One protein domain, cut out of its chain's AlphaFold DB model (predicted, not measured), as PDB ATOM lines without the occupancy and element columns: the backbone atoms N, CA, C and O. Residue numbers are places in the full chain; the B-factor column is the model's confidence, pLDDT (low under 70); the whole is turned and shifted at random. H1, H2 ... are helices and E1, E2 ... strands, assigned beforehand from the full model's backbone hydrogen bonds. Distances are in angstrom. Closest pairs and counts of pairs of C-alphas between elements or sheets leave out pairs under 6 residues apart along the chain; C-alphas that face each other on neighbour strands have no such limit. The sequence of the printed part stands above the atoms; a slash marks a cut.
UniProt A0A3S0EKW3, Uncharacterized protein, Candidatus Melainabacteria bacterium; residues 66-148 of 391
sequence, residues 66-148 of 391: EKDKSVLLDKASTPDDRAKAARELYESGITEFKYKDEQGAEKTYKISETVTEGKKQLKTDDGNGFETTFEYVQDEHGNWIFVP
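AT A GLANCE: This is residues 66 to 148 of the 391 residues of an uncharacterized protein of Candidatus Melainabacteria bacterium (UniProt A0A3S0EKW3). A sheet of five strands, E1 to E5, is curled like part of a barrel, and H2 packs in its hollow; H1 packs on H2 over the same face, close to E1, and no named helix covers the other face. The turns between E1 and E2 and between E4 and E5 reach to opposite ends of the long axis. The printed part has 83 residues, with two named helices followed by five named strands; the sheet's order is E1 - E2 - E3 - E4 - E5, all antiparallel. The class is mixed, helices and strands, and the whole is compact, with a radius of gyration of the C-alphas of 13.1 A, yet a rod in outline, spanning 45 by 22 by 21 A.

HOW THE PARTS SIT: Begin with the sheet, a meander, each strand the antiparallel neighbour of the one before: E1, residues 96 to 100, E2, residues 106 to 116, E3, residues 119 to 125, E4, residues 131 to 138, and E5, residues 144 to 147. It is strongly twisted, and the way across it turns by 144 degrees. E2 is staggered: it pairs with E1 over residues 106 to 110 and with E3 over residues 110 to 116. Look in hairpin E1 and E2 for N 97 and O 109, 2.9 A apart, in hairpin E2 and E3 for N 114 and O 121, 2.8 A, in hairpin E3 and E4 for N 122 and O 134, 2.9 A, and in hairpin E4 and E5 for N 145 and O 137, 2.8 A. E1 and E5, the edge strands, are apart. H1, residues 66 to 73, and H2, residues 79 to 91, are on the same face, in two layers, helices on one face of a sheet. The closest C-alphas of H2 and E4 are those of Ala 83 and Phe 134, 5.9 A apart; those of H2 and E2 are Tyr 90 and Ile 111, 6.6 A. H1 and H2 touch, closest at the C-alphas of Leu 72 and Arg 82, 4.5 A, and run opposite ways at a steep tilt of 49 degrees. H1 and E1 are near each other, with 6 pairs of C-alphas within 10 A. In H1 and H2 every O i to N i+4 pair is within hydrogen-bond range.

IN THESE COORDINATES: Find C-alpha 106 at (-32.197, 35.056, -7.624); from there E2 runs 32.8 A to C-alpha 116 at (-55.549, 39.944, -30.099). E4 is 22.6 A long, E3 19.3 A, E1 13.9 A and E5 9.3 A. H2 covers 18.1 A and H1 10.9 A, beginning at C-alpha 66, (-29.843, 28.126, -20.765).

THE WHOLE: The two C-alphas farthest apart, those of Gln 103 and Glu 140, are 45.5 A apart. The printed part has no cut, and its six links between named elements are tight. The mean pLDDT of the printed part is 90.3, and no printed residue is under 70.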
ATOM      1  N   GLU A  66     -30.660  27.252 -21.616       88.50
ATOM      2  CA  GLU A  66     -29.843  28.126 -20.765       88.50
ATOM      3  C   GLU A  66     -29.255  29.301 -21.551       88.50
ATOM      4  O   GLU A  66     -29.238  30.434 -21.058       88.50
ATOM      5  N   LYS A  67     -28.842  29.066 -22.799       91.12
ATOM      6  CA  LYS A  67     -28.428  30.143 -23.698       91.12
ATOM      7  C   LYS A  67     -29.575  31.113 -23.962       91.12
ATOM      8  O   LYS A  67     -29.360  32.320 -23.876       91.12
ATOM      9  N   ASP A  68     -30.776  30.615 -24.234       92.38
ATOM     10  CA  ASP A  68     -31.926  31.472 -24.544       92.38
ATOM     11  C   ASP A  68     -32.341  32.306 -23.323       92.38
ATOM     12  O   ASP A  68     -32.591  33.506 -23.448       92.38
ATOM     13  N   LYS A  69     -32.296  31.728 -22.112       94.31
ATOM     14  CA  LYS A  69     -32.452  32.494 -20.860       94.31
ATOM     15  C   LYS A  69     -31.414  33.609 -20.754       94.31
ATOM     16  O   LYS A  69     -31.767  34.738 -20.427       94.31
ATOM     17  N   SER A  70     -30.147  33.313 -21.048       92.06
ATOM     18  CA  SER A  70     -29.077  34.312 -20.996       92.06
ATOM     19  C   SER A  70     -29.271  35.424 -22.029       92.06
ATOM     20  O   SER A  70     -29.127  36.590 -21.679       92.06
ATOM     21  N   VAL A  71     -29.615  35.090 -23.278       93.19
ATOM     22  CA  VAL A  71     -29.858  36.070 -24.354       93.19
ATOM     23  C   VAL A  71     -31.046  36.962 -24.013       93.19
ATOM     24  O   VAL A  71     -30.977  38.173 -24.202       93.19
ATOM     25  N   LEU A  72     -32.127  36.391 -23.471       94.62
ATOM     26  CA  LEU A  72     -33.319  37.145 -23.093       94.62
ATOM     27  C   LEU A  72     -33.024  38.233 -22.045       94.62
ATOM     28  O   LEU A  72     -33.617  39.318 -22.092       94.62
ATOM     29  N   LEU A  73     -32.123  37.935 -21.105       93.00
ATOM     30  CA  LEU A  73     -31.788  38.800 -19.973       93.00
ATOM     31  C   LEU A  73     -30.587  39.718 -20.223       93.00
ATOM     32  O   LEU A  73     -30.412  40.706 -19.507       93.00
ATOM     33  N   ASP A  74     -29.782  39.425 -21.240       91.75
ATOM     34  CA  ASP A  74     -28.636  40.239 -21.609       91.75
ATOM     35  C   ASP A  74     -29.081  41.569 -22.238       91.75
ATOM     36  O   ASP A  74     -29.688  41.634 -23.309       91.75
ATOM     37  N   LYS A  75     -28.736  42.675 -21.573       88.94
ATOM     38  CA  LYS A  75     -29.032  44.031 -22.055       88.94
ATOM     39  C   LYS A  75     -28.212  44.417 -23.286       88.94
ATOM     40  O   LYS A  75     -28.598  45.366 -23.966       88.94
ATOM     41  N   ALA A  76     -27.096  43.734 -23.548       90.19
ATOM     42  CA  ALA A  76     -26.289  43.932 -24.746       90.19
ATOM     43  C   ALA A  76     -26.872  43.211 -25.972       90.19
ATOM     44  O   ALA A  76     -26.573  43.601 -27.102       90.19
ATOM     45  N   SER A  77     -27.729  42.207 -25.762       89.75
ATOM     46  CA  SER A  77     -28.424  41.505 -26.839       89.75
ATOM     47  C   SER A  77     -29.444  42.414 -27.527       89.75
ATOM     48  O   SER A  77     -30.096  43.261 -26.902       89.75
ATOM     49  N   THR A  78     -29.585  42.256 -28.846       90.75
ATOM     50  CA  THR A  78     -30.491  43.104 -29.624       90.75
ATOM     51  C   THR A  78     -31.957  42.811 -29.272       90.75
ATOM     52  O   THR A  78     -32.277  41.721 -28.788       90.75
ATOM     53  N   PRO A  79     -32.893  43.752 -29.510       89.06
ATOM     54  CA  PRO A  79     -34.315  43.485 -29.307       89.06
ATOM     55  C   PRO A  79     -34.834  42.271 -30.090       89.06
ATOM     56  O   PRO A  79     -35.716  41.583 -29.589       89.06
ATOM     57  N   ASP A  80     -34.282  42.007 -31.279       85.25
ATOM     58  CA  ASP A  80     -34.646  40.861 -32.122       85.25
ATOM     59  C   ASP A  80     -34.160  39.538 -31.514       85.25
ATOM     60  O   ASP A  80     -34.955  38.616 -31.333       85.25
ATOM     61  N   ASP A  81     -32.896  39.482 -31.073       87.31
ATOM     62  CA  ASP A  81     -32.335  38.301 -30.400       87.31
ATOM     63  C   ASP A  81     -33.114  37.961 -29.125       87.31
ATOM     64  O   ASP A  81     -33.462  36.806 -28.876       87.31
ATOM     65  N   ARG A  82     -33.452  38.984 -28.334       94.38
ATOM     66  CA  ARG A  82     -34.258  38.830 -27.118       94.38
ATOM     67  C   ARG A  82     -35.684  38.378 -27.421       94.38
ATOM     68  O   ARG A  82     -36.206  37.521 -26.711       94.38
ATOM     69  N   ALA A  83     -36.313  38.924 -28.463       91.94
ATOM     70  CA  ALA A  83     -37.650  38.512 -28.887       91.94
ATOM     71  C   ALA A  83     -37.662  37.042 -29.324       91.94
ATOM     72  O   ALA A  83     -38.540  36.281 -28.908       91.94
ATOM     73  N   LYS A  84     -36.652  36.637 -30.104       89.88
ATOM     74  CA  LYS A  84     -36.444  35.254 -30.530       89.88
ATOM     75  C   LYS A  84     -36.251  34.323 -29.334       89.88
ATOM     76  O   LYS A  84     -36.961  33.326 -29.246       89.88
ATOM     77  N   ALA A  85     -35.383  34.677 -28.389       93.69
ATOM     78  CA  ALA A  85     -35.151  33.887 -27.183       93.69
ATOM     79  C   ALA A  85     -36.418  33.742 -26.319       93.69
ATOM     80  O   ALA A  85     -36.755  32.641 -25.889       93.69
ATOM     81  N   ALA A  86     -37.181  34.827 -26.117       95.06
ATOM     82  CA  ALA A  86     -38.463  34.770 -25.405       95.06
ATOM     83  C   ALA A  86     -39.459  33.818 -26.081       95.06
ATOM     84  O   ALA A  86     -40.166  33.069 -25.406       95.06
ATOM     85  N   ARG A  87     -39.515  33.851 -27.415       93.06
ATOM     86  CA  ARG A  87     -40.378  32.976 -28.209       93.06
ATOM     87  C   ARG A  87     -39.948  31.515 -28.110       93.06
ATOM     88  O   ARG A  87     -40.812  30.675 -27.894       93.06
ATOM     89  N   GLU A  88     -38.656  31.219 -28.248       89.31
ATOM     90  CA  GLU A  88     -38.125  29.850 -28.167       89.31
ATOM     91  C   GLU A  88     -38.379  29.232 -26.782       89.31
ATOM     92  O   GLU A  88     -38.866  28.105 -26.709       89.31
ATOM     93  N   LEU A  89     -38.177  29.992 -25.698       93.19
ATOM     94  CA  LEU A  89     -38.512  29.555 -24.335       93.19
ATOM     95  C   LEU A  89     -40.015  29.292 -24.152       93.19
ATOM     96  O   LEU A  89     -40.404  28.283 -23.564       93.19
ATOM     97  N   TYR A  90     -40.874  30.180 -24.662       93.00
ATOM     98  CA  TYR A  90     -42.324  30.002 -24.555       93.00
ATOM     99  C   TYR A  90     -42.810  28.784 -25.355       93.00
ATOM    100  O   TYR A  90     -43.555  27.957 -24.831       93.00
ATOM    101  N   GLU A  91     -42.351  28.634 -26.602       87.25
ATOM    102  CA  GLU A  91     -42.684  27.496 -27.474       87.25
ATOM    103  C   GLU A  91     -42.152  26.162 -26.918       87.25
ATOM    104  O   GLU A  91     -42.761  25.121 -27.161       87.25
ATOM    105  N   SER A  92     -41.077  26.174 -26.118       82.81
ATOM    106  CA  SER A  92     -40.584  24.992 -25.398       82.81
ATOM    107  C   SER A  92     -41.331  24.702 -24.086       82.81
ATOM    108  O   SER A  92     -40.922  23.822 -23.330       82.81
ATOM    109  N   GLY A  93     -42.390  25.454 -23.768       91.56
ATOM    110  CA  GLY A  93     -43.187  25.293 -22.548       91.56
ATOM    111  C   GLY A  93     -42.591  25.943 -21.294       91.56
ATOM    112  O   GLY A  93     -43.104  25.727 -20.196       91.56
ATOM    113  N   ILE A  94     -41.528  26.746 -21.421       93.56
ATOM    114  CA  ILE A  94     -40.946  27.495 -20.302       93.56
ATOM    115  C   ILE A  94     -41.651  28.845 -20.193       93.56
ATOM    116  O   ILE A  94     -41.261  29.839 -20.801       93.56
ATOM    117  N   THR A  95     -42.693  28.886 -19.369       95.69
ATOM    118  CA  THR A  95     -43.427  30.122 -19.053       95.69
ATOM    119  C   THR A  95     -42.925  30.805 -17.782       95.69
ATOM    120  O   THR A  95     -43.334  31.923 -17.482       95.69
ATOM    121  N   GLU A  96     -42.054  30.153 -17.012       96.56
ATOM    122  CA  GLU A  96     -41.453  30.696 -15.793       96.56
ATOM    123  C   GLU A  96     -40.058  30.095 -15.574       96.56
ATOM    124  O   GLU A  96     -39.866  28.889 -15.738       96.56
ATOM    125  N   PHE A  97     -39.071  30.917 -15.207       95.69
ATOM    126  CA  PHE A  97     -37.728  30.442 -14.869       95.69
ATOM    127  C   PHE A  97     -37.028  31.336 -13.843       95.69
ATOM    128  O   PHE A  97     -37.335  32.517 -13.695       95.69
ATOM    129  N   LYS A  98     -36.057  30.759 -13.131       94.25
ATOM    130  CA  LYS A  98     -35.206  31.470 -12.172       94.25
ATOM    131  C   LYS A  98     -33.859  31.812 -12.795       94.25
ATOM    132  O   LYS A  98     -33.306  31.000 -13.532       94.25
ATOM    133  N   TYR A  99     -33.324  32.981 -12.465       92.38
ATOM    134  CA  TYR A  99     -32.014  33.435 -12.924       92.38
ATOM    135  C   TYR A  99     -31.304  34.227 -11.828       92.38
ATOM    136  O   TYR A  99     -31.942  34.994 -11.108       92.38
ATOM    137  N   LYS A 100     -29.989  34.040 -11.690       91.31
ATOM    138  CA  LYS A 100     -29.165  34.819 -10.761       91.31
ATOM    139  C   LYS A 100     -28.558  35.995 -11.504       91.31
ATOM    140  O   LYS A 100     -27.868  35.782 -12.494       91.31
ATOM    141  N   ASP A 101     -28.817  37.208 -11.033       85.88
ATOM    142  CA  ASP A 101     -28.185  38.397 -11.599       85.88
ATOM    143  C   ASP A 101     -26.684  38.475 -11.264       85.88
ATOM    144  O   ASP A 101     -26.123  37.621 -10.574       85.88
ATOM    145  N   GLU A 102     -26.016  39.514 -11.768       84.19
ATOM    146  CA  GLU A 102     -24.583  39.755 -11.548       84.19
ATOM    147  C   GLU A 102     -24.219  39.904 -10.060       84.19
ATOM    148  O   GLU A 102     -23.071  39.692  -9.673       84.19
ATOM    149  N   GLN A 103     -25.190  40.255  -9.211       89.88
ATOM    150  CA  GLN A 103     -25.032  40.375  -7.763       89.88
ATOM    151  C   GLN A 103     -25.325  39.050  -7.036       89.88
ATOM    152  O   GLN A 103     -25.229  38.976  -5.810       89.88
ATOM    153  N   GLY A 104     -25.667  37.994  -7.779       91.44
ATOM    154  CA  GLY A 104     -26.016  36.676  -7.261       91.44
ATOM    155  C   GLY A 104     -27.432  36.586  -6.694       91.44
ATOM    156  O   GLY A 104     -27.776  35.547  -6.122       91.44
ATOM    157  N   ALA A 105     -28.254  37.630  -6.840       91.12
ATOM    158  CA  ALA A 105     -29.636  37.618  -6.385       91.12
ATOM    159  C   ALA A 105     -30.501  36.814  -7.362       91.12
ATOM    160  O   ALA A 105     -30.468  37.021  -8.576       91.12
ATOM    161  N   GLU A 106     -31.280  35.872  -6.830       93.31
ATOM    162  CA  GLU A 106     -32.197  35.056  -7.624       93.31
ATOM    163  C   GLU A 106     -33.472  35.846  -7.940       93.31
ATOM    164  O   GLU A 106     -34.163  36.322  -7.038       93.31
ATOM    165  N   LYS A 107     -33.794  35.959  -9.229       92.81
ATOM    166  CA  LYS A 107     -35.021  36.564  -9.754       92.81
ATOM    167  C   LYS A 107     -35.846  35.517 -10.484       92.81
ATOM    168  O   LYS A 107     -35.295  34.594 -11.081       92.81
ATOM    169  N   THR A 108     -37.165  35.663 -10.423       94.50
ATOM    170  CA  THR A 108     -38.107  34.795 -11.138       94.50
ATOM    171  C   THR A 108     -38.694  35.574 -12.302       94.50
ATOM    172  O   THR A 108     -39.291  36.623 -12.097       94.50
ATOM    173  N   TYR A 109     -38.513  35.053 -13.509       94.94
ATOM    174  CA  TYR A 109     -39.007  35.637 -14.745       94.94
ATOM    175  C   TYR A 109     -40.205  34.846 -15.249       94.94
ATOM    176  O   TYR A 109     -40.154  33.618 -15.294       94.94
ATOM    177  N   LYS A 110     -41.262  35.546 -15.658       96.31
ATOM    178  CA  LYS A 110     -42.471  34.962 -16.248       96.31
ATOM    179  C   LYS A 110     -42.615  35.406 -17.691       96.31
ATOM    180  O   LYS A 110     -42.487  36.593 -17.975       96.31
ATOM    181  N   ILE A 111     -42.912  34.465 -18.580       95.81
ATOM    182  CA  ILE A 111     -43.213  34.705 -19.991       95.81
ATOM    183  C   ILE A 111     -44.700  34.434 -20.212       95.81
ATOM    184  O   ILE A 111     -45.195  33.350 -19.902       95.81
ATOM    185  N   SER A 112     -45.417  35.413 -20.755       95.38
ATOM    186  CA  SER A 112     -46.835  35.281 -21.099       95.38
ATOM    187  C   SER A 112     -47.093  35.709 -22.538       95.38
ATOM    188  O   SER A 112     -46.444  36.624 -23.046       95.38
ATOM    189  N   GLU A 113     -48.042  35.043 -23.195       96.00
ATOM    190  CA  GLU A 113     -48.496  35.383 -24.541       96.00
ATOM    191  C   GLU A 113     -49.902  35.985 -24.478       96.00
ATOM    192  O   GLU A 113     -50.764  35.537 -23.721       96.00
ATOM    193  N   THR A 114     -50.143  37.025 -25.267       95.56
ATOM    194  CA  THR A 114     -51.477  37.572 -25.517       95.56
ATOM    195  C   THR A 114     -51.670  37.708 -27.018       95.56
ATOM    196  O   THR A 114     -50.856  38.339 -27.689       95.56
ATOM    197  N   VAL A 115     -52.745  37.131 -27.548       93.62
ATOM    198  CA  VAL A 115     -53.097  37.218 -28.968       93.62
ATOM    199  C   VAL A 115     -54.412  37.980 -29.098       93.62
ATOM    200  O   VAL A 115     -55.425  37.567 -28.540       93.62
ATOM    201  N   THR A 116     -54.392  39.083 -29.842       92.69
ATOM    202  CA  THR A 116     -55.549  39.944 -30.099       92.69
ATOM    203  C   THR A 116     -55.563  40.312 -31.575       92.69
ATOM    204  O   THR A 116     -54.609  40.924 -32.037       92.69
ATOM    205  N   GLU A 117     -56.622  39.944 -32.304       87.88
ATOM    206  CA  GLU A 117     -56.914  40.316 -33.706       87.88
ATOM    207  C   GLU A 117     -55.689  40.733 -34.553       87.88
ATOM    208  O   GLU A 117     -55.406  41.916 -34.750       87.88
ATOM    209  N   GLY A 118     -54.931  39.744 -35.043       85.19
ATOM    210  CA  GLY A 118     -53.778  39.967 -35.931       85.19
ATOM    211  C   GLY A 118     -52.514  40.509 -35.250       85.19
ATOM    212  O   GLY A 118     -51.515  40.772 -35.923       85.19
ATOM    213  N   LYS A 119     -52.527  40.654 -33.920       90.50
ATOM    214  CA  LYS A 119     -51.372  41.005 -33.089       90.50
ATOM    215  C   LYS A 119     -51.128  39.942 -32.029       90.50
ATOM    216  O   LYS A 119     -52.047  39.478 -31.360       90.50
ATOM    217  N   LYS A 120     -49.862  39.607 -31.836       94.19
ATOM    218  CA  LYS A 120     -49.384  38.726 -30.777       94.19
ATOM    219  C   LYS A 120     -48.375  39.495 -29.944       94.19
ATOM    220  O   LYS A 120     -47.529  40.203 -30.480       94.19
ATOM    221  N   GLN A 121     -48.464  39.371 -28.632       94.94
ATOM    222  CA  GLN A 121     -47.558  40.006 -27.690       94.94
ATOM    223  C   GLN A 121     -46.965  38.943 -26.780       94.94
ATOM    224  O   GLN A 121     -47.708  38.200 -26.149       94.94
ATOM    225  N   LEU A 122     -45.637  38.893 -26.699       94.69
ATOM    226  CA  LEU A 122     -44.931  38.144 -25.663       94.69
ATOM    227  C   LEU A 122     -44.430  39.129 -24.615       94.69
ATOM    228  O   LEU A 122     -43.726  40.082 -24.941       94.69
ATOM    229  N   LYS A 123     -44.810  38.915 -23.362       94.62
ATOM    230  CA  LYS A 123     -44.431  39.758 -22.230       94.62
ATOM    231  C   LYS A 123     -43.528  38.975 -21.298       94.62
ATOM    232  O   LYS A 123     -43.863  37.848 -20.938       94.62
ATOM    233  N   THR A 124     -42.419  39.584 -20.898       92.88
ATOM    234  CA  THR A 124     -41.519  39.049 -19.877       92.88
ATOM    235  C   THR A 124     -41.505  39.969 -18.668       92.88
ATOM    236  O   THR A 124     -41.175  41.147 -18.818       92.88
ATOM    237  N   ASP A 125     -41.846  39.429 -17.502       91.44
ATOM    238  CA  ASP A 125     -41.935  40.137 -16.219       91.44
ATOM    239  C   ASP A 125     -40.938  39.526 -15.225       91.44
ATOM    240  O   ASP A 125     -40.880  38.304 -15.093       91.44
ATOM    241  N   ASP A 126     -40.145  40.361 -14.553       88.00
ATOM    242  CA  ASP A 126     -39.165  39.956 -13.536       88.00
ATOM    243  C   ASP A 126     -39.722  39.936 -12.097       88.00
ATOM    244  O   ASP A 126     -38.975  39.716 -11.138       88.00
ATOM    245  N   GLY A 127     -41.019  40.214 -11.936       81.12
ATOM    246  CA  GLY A 127     -41.717  40.293 -10.655       81.12
ATOM    247  C   GLY A 127     -41.483  41.596  -9.883       81.12
ATOM    248  O   GLY A 127     -42.122  41.803  -8.851       81.12
ATOM    249  N   ASN A 128     -40.615  42.487 -10.369       80.75
ATOM    250  CA  ASN A 128     -40.310  43.787  -9.761       80.75
ATOM    251  C   ASN A 128     -40.870  44.961 -10.580       80.75
ATOM    252  O   ASN A 128     -40.491  46.114 -10.361       80.75
ATOM    253  N   GLY A 129     -41.774  44.680 -11.522       76.19
ATOM    254  CA  GLY A 129     -42.392  45.681 -12.389       76.19
ATOM    255  C   GLY A 129     -41.553  46.053 -13.612       76.19
ATOM    256  O   GLY A 129     -41.918  46.996 -14.317       76.19
ATOM    257  N   PHE A 130     -40.450  45.344 -13.891       75.06
ATOM    258  CA  PHE A 130     -39.768  45.471 -15.174       75.06
ATOM    259  C   PHE A 130     -40.422  44.537 -16.193       75.06
ATOM    260  O   PHE A 130     -40.190  43.329 -16.207       75.06
ATOM    261  N   GLU A 131     -41.232  45.121 -17.073       86.62
ATOM    262  CA  GLU A 131     -41.904  44.409 -18.155       86.62
ATOM    263  C   GLU A 131     -41.221  44.726 -19.493       86.62
ATOM    264  O   GLU A 131     -41.106  45.885 -19.895       86.62
ATOM    265  N   THR A 132     -40.782  43.694 -20.217       89.62
ATOM    266  CA  THR A 132     -40.485  43.824 -21.652       89.62
ATOM    267  C   THR A 132     -41.627  43.215 -22.448       89.62
ATOM    268  O   THR A 132     -42.016  42.077 -22.206       89.62
ATOM    269  N   THR A 133     -42.143  43.953 -23.431       93.12
ATOM    270  CA  THR A 133     -43.143  43.458 -24.383       93.12
ATOM    271  C   THR A 133     -42.538  43.360 -25.780       93.12
ATOM    272  O   THR A 133     -41.998  44.339 -26.297       93.12
ATOM    273  N   PHE A 134     -42.674  42.195 -26.403       93.12
ATOM    274  CA  PHE A 134     -42.320  41.923 -27.790       93.12
ATOM    275  C   PHE A 134     -43.603  41.828 -28.614       93.12
ATOM    276  O   PHE A 134     -44.459  40.990 -28.327       93.12
ATOM    277  N   GLU A 135     -43.757  42.691 -29.616       93.56
ATOM    278  CA  GLU A 135     -44.941  42.720 -30.476       93.56
ATOM    279  C   GLU A 135     -44.665  41.969 -31.783       93.56
ATOM    280  O   GLU A 135     -43.613  42.119 -32.401       93.56
ATOM    281  N   TYR A 136     -45.632  41.165 -32.204       92.75
ATOM    282  CA  TYR A 136     -45.632  40.427 -33.454       92.75
ATOM    283  C   TYR A 136     -46.900  40.775 -34.228       92.75
ATOM    284  O   TYR A 136     -47.989  40.844 -33.653       92.75
ATOM    285  N   VAL A 137     -46.768  40.969 -35.535       90.31
ATOM    286  CA  VAL A 137     -47.899  41.160 -36.451       90.31
ATOM    287  C   VAL A 137     -47.999  39.971 -37.382       90.31
ATOM    288  O   VAL A 137     -46.981  39.391 -37.760       90.31
ATOM    289  N   GLN A 138     -49.222  39.592 -37.724       90.75
ATOM    290  CA  GLN A 138     -49.448  38.529 -38.686       90.75
ATOM    291  C   GLN A 138     -49.270  39.077 -40.113       90.75
ATOM    292  O   GLN A 138     -49.847  40.113 -40.448       90.75
ATOM    293  N   ASP A 139     -48.447  38.429 -40.937       85.31
ATOM    294  CA  ASP A 139     -48.299  38.772 -42.354       85.31
ATOM    295  C   ASP A 139     -49.476  38.257 -43.202       85.31
ATOM    296  O   ASP A 139     -50.380  37.578 -42.711       85.31
ATOM    297  N   GLU A 140     -49.465  38.571 -44.501       81.19
ATOM    298  CA  GLU A 140     -50.499  38.134 -45.455       81.19
ATOM    299  C   GLU A 140     -50.610  36.606 -45.612       81.19
ATOM    300  O   GLU A 140     -51.573  36.107 -46.196       81.19
ATOM    301  N   HIS A 141     -49.645  35.858 -45.079       76.75
ATOM    302  CA  HIS A 141     -49.583  34.403 -45.105       76.75
ATOM    303  C   HIS A 141     -49.896  33.764 -43.748       76.75
ATOM    304  O   HIS A 141     -49.800  32.546 -43.619       76.75
ATOM    305  N   GLY A 142     -50.273  34.550 -42.737       84.12
ATOM    306  CA  GLY A 142     -50.574  34.027 -41.410       84.12
ATOM    307  C   GLY A 142     -49.358  33.892 -40.482       84.12
ATOM    308  O   GLY A 142     -49.528  33.436 -39.349       84.12
ATOM    309  N   ASN A 143     -48.151  34.296 -40.896       82.62
ATOM    310  CA  ASN A 143     -46.943  34.168 -40.076       82.62
ATOM    311  C   ASN A 143     -46.783  35.345 -39.113       82.62
ATOM    312  O   ASN A 143     -46.948  36.503 -39.485       82.62
ATOM    313  N   TRP A 144     -46.359  35.058 -37.885       87.12
ATOM    314  CA  TRP A 144     -46.026  36.080 -36.895       87.12
ATOM    315  C   TRP A 144     -44.629  36.666 -37.139       87.12
ATOM    316  O   TRP A 144     -43.623  35.980 -36.940       87.12
ATOM    317  N   ILE A 145     -44.570  37.945 -37.513       86.75
ATOM    318  CA  ILE A 145     -43.341  38.718 -37.729       86.75
ATOM    319  C   ILE A 145     -43.111  39.650 -36.541       86.75
ATOM    320  O   ILE A 145     -44.002  40.416 -36.179       86.75
ATOM    321  N   PHE A 146     -41.916  39.601 -35.946       91.69
ATOM    322  CA  PHE A 146     -41.527  40.520 -34.877       91.69
ATOM    323  C   PHE A 146     -41.458  41.958 -35.401       91.69
ATOM    324  O   PHE A 146     -40.824  42.234 -36.420       91.69
ATOM    325  N   VAL A 147     -42.103  42.876 -34.686       90.25
ATOM    326  CA  VAL A 147     -42.054  44.309 -34.962       90.25
ATOM    327  C   VAL A 147     -41.275  44.965 -33.829       90.25
ATOM    328  O   VAL A 147     -41.816  45.122 -32.728       90.25
ATOM    329  N   PRO A 148     -40.008  45.360 -34.049       84.31
ATOM    330  CA  PRO A 148     -39.263  46.071 -33.028       84.31
ATOM    331  C   PRO A 148     -40.001  47.374 -32.720       84.31
ATOM    332  O   PRO A 148     -40.256  48.187 -33.613       84.31
TER     333      PRO A 148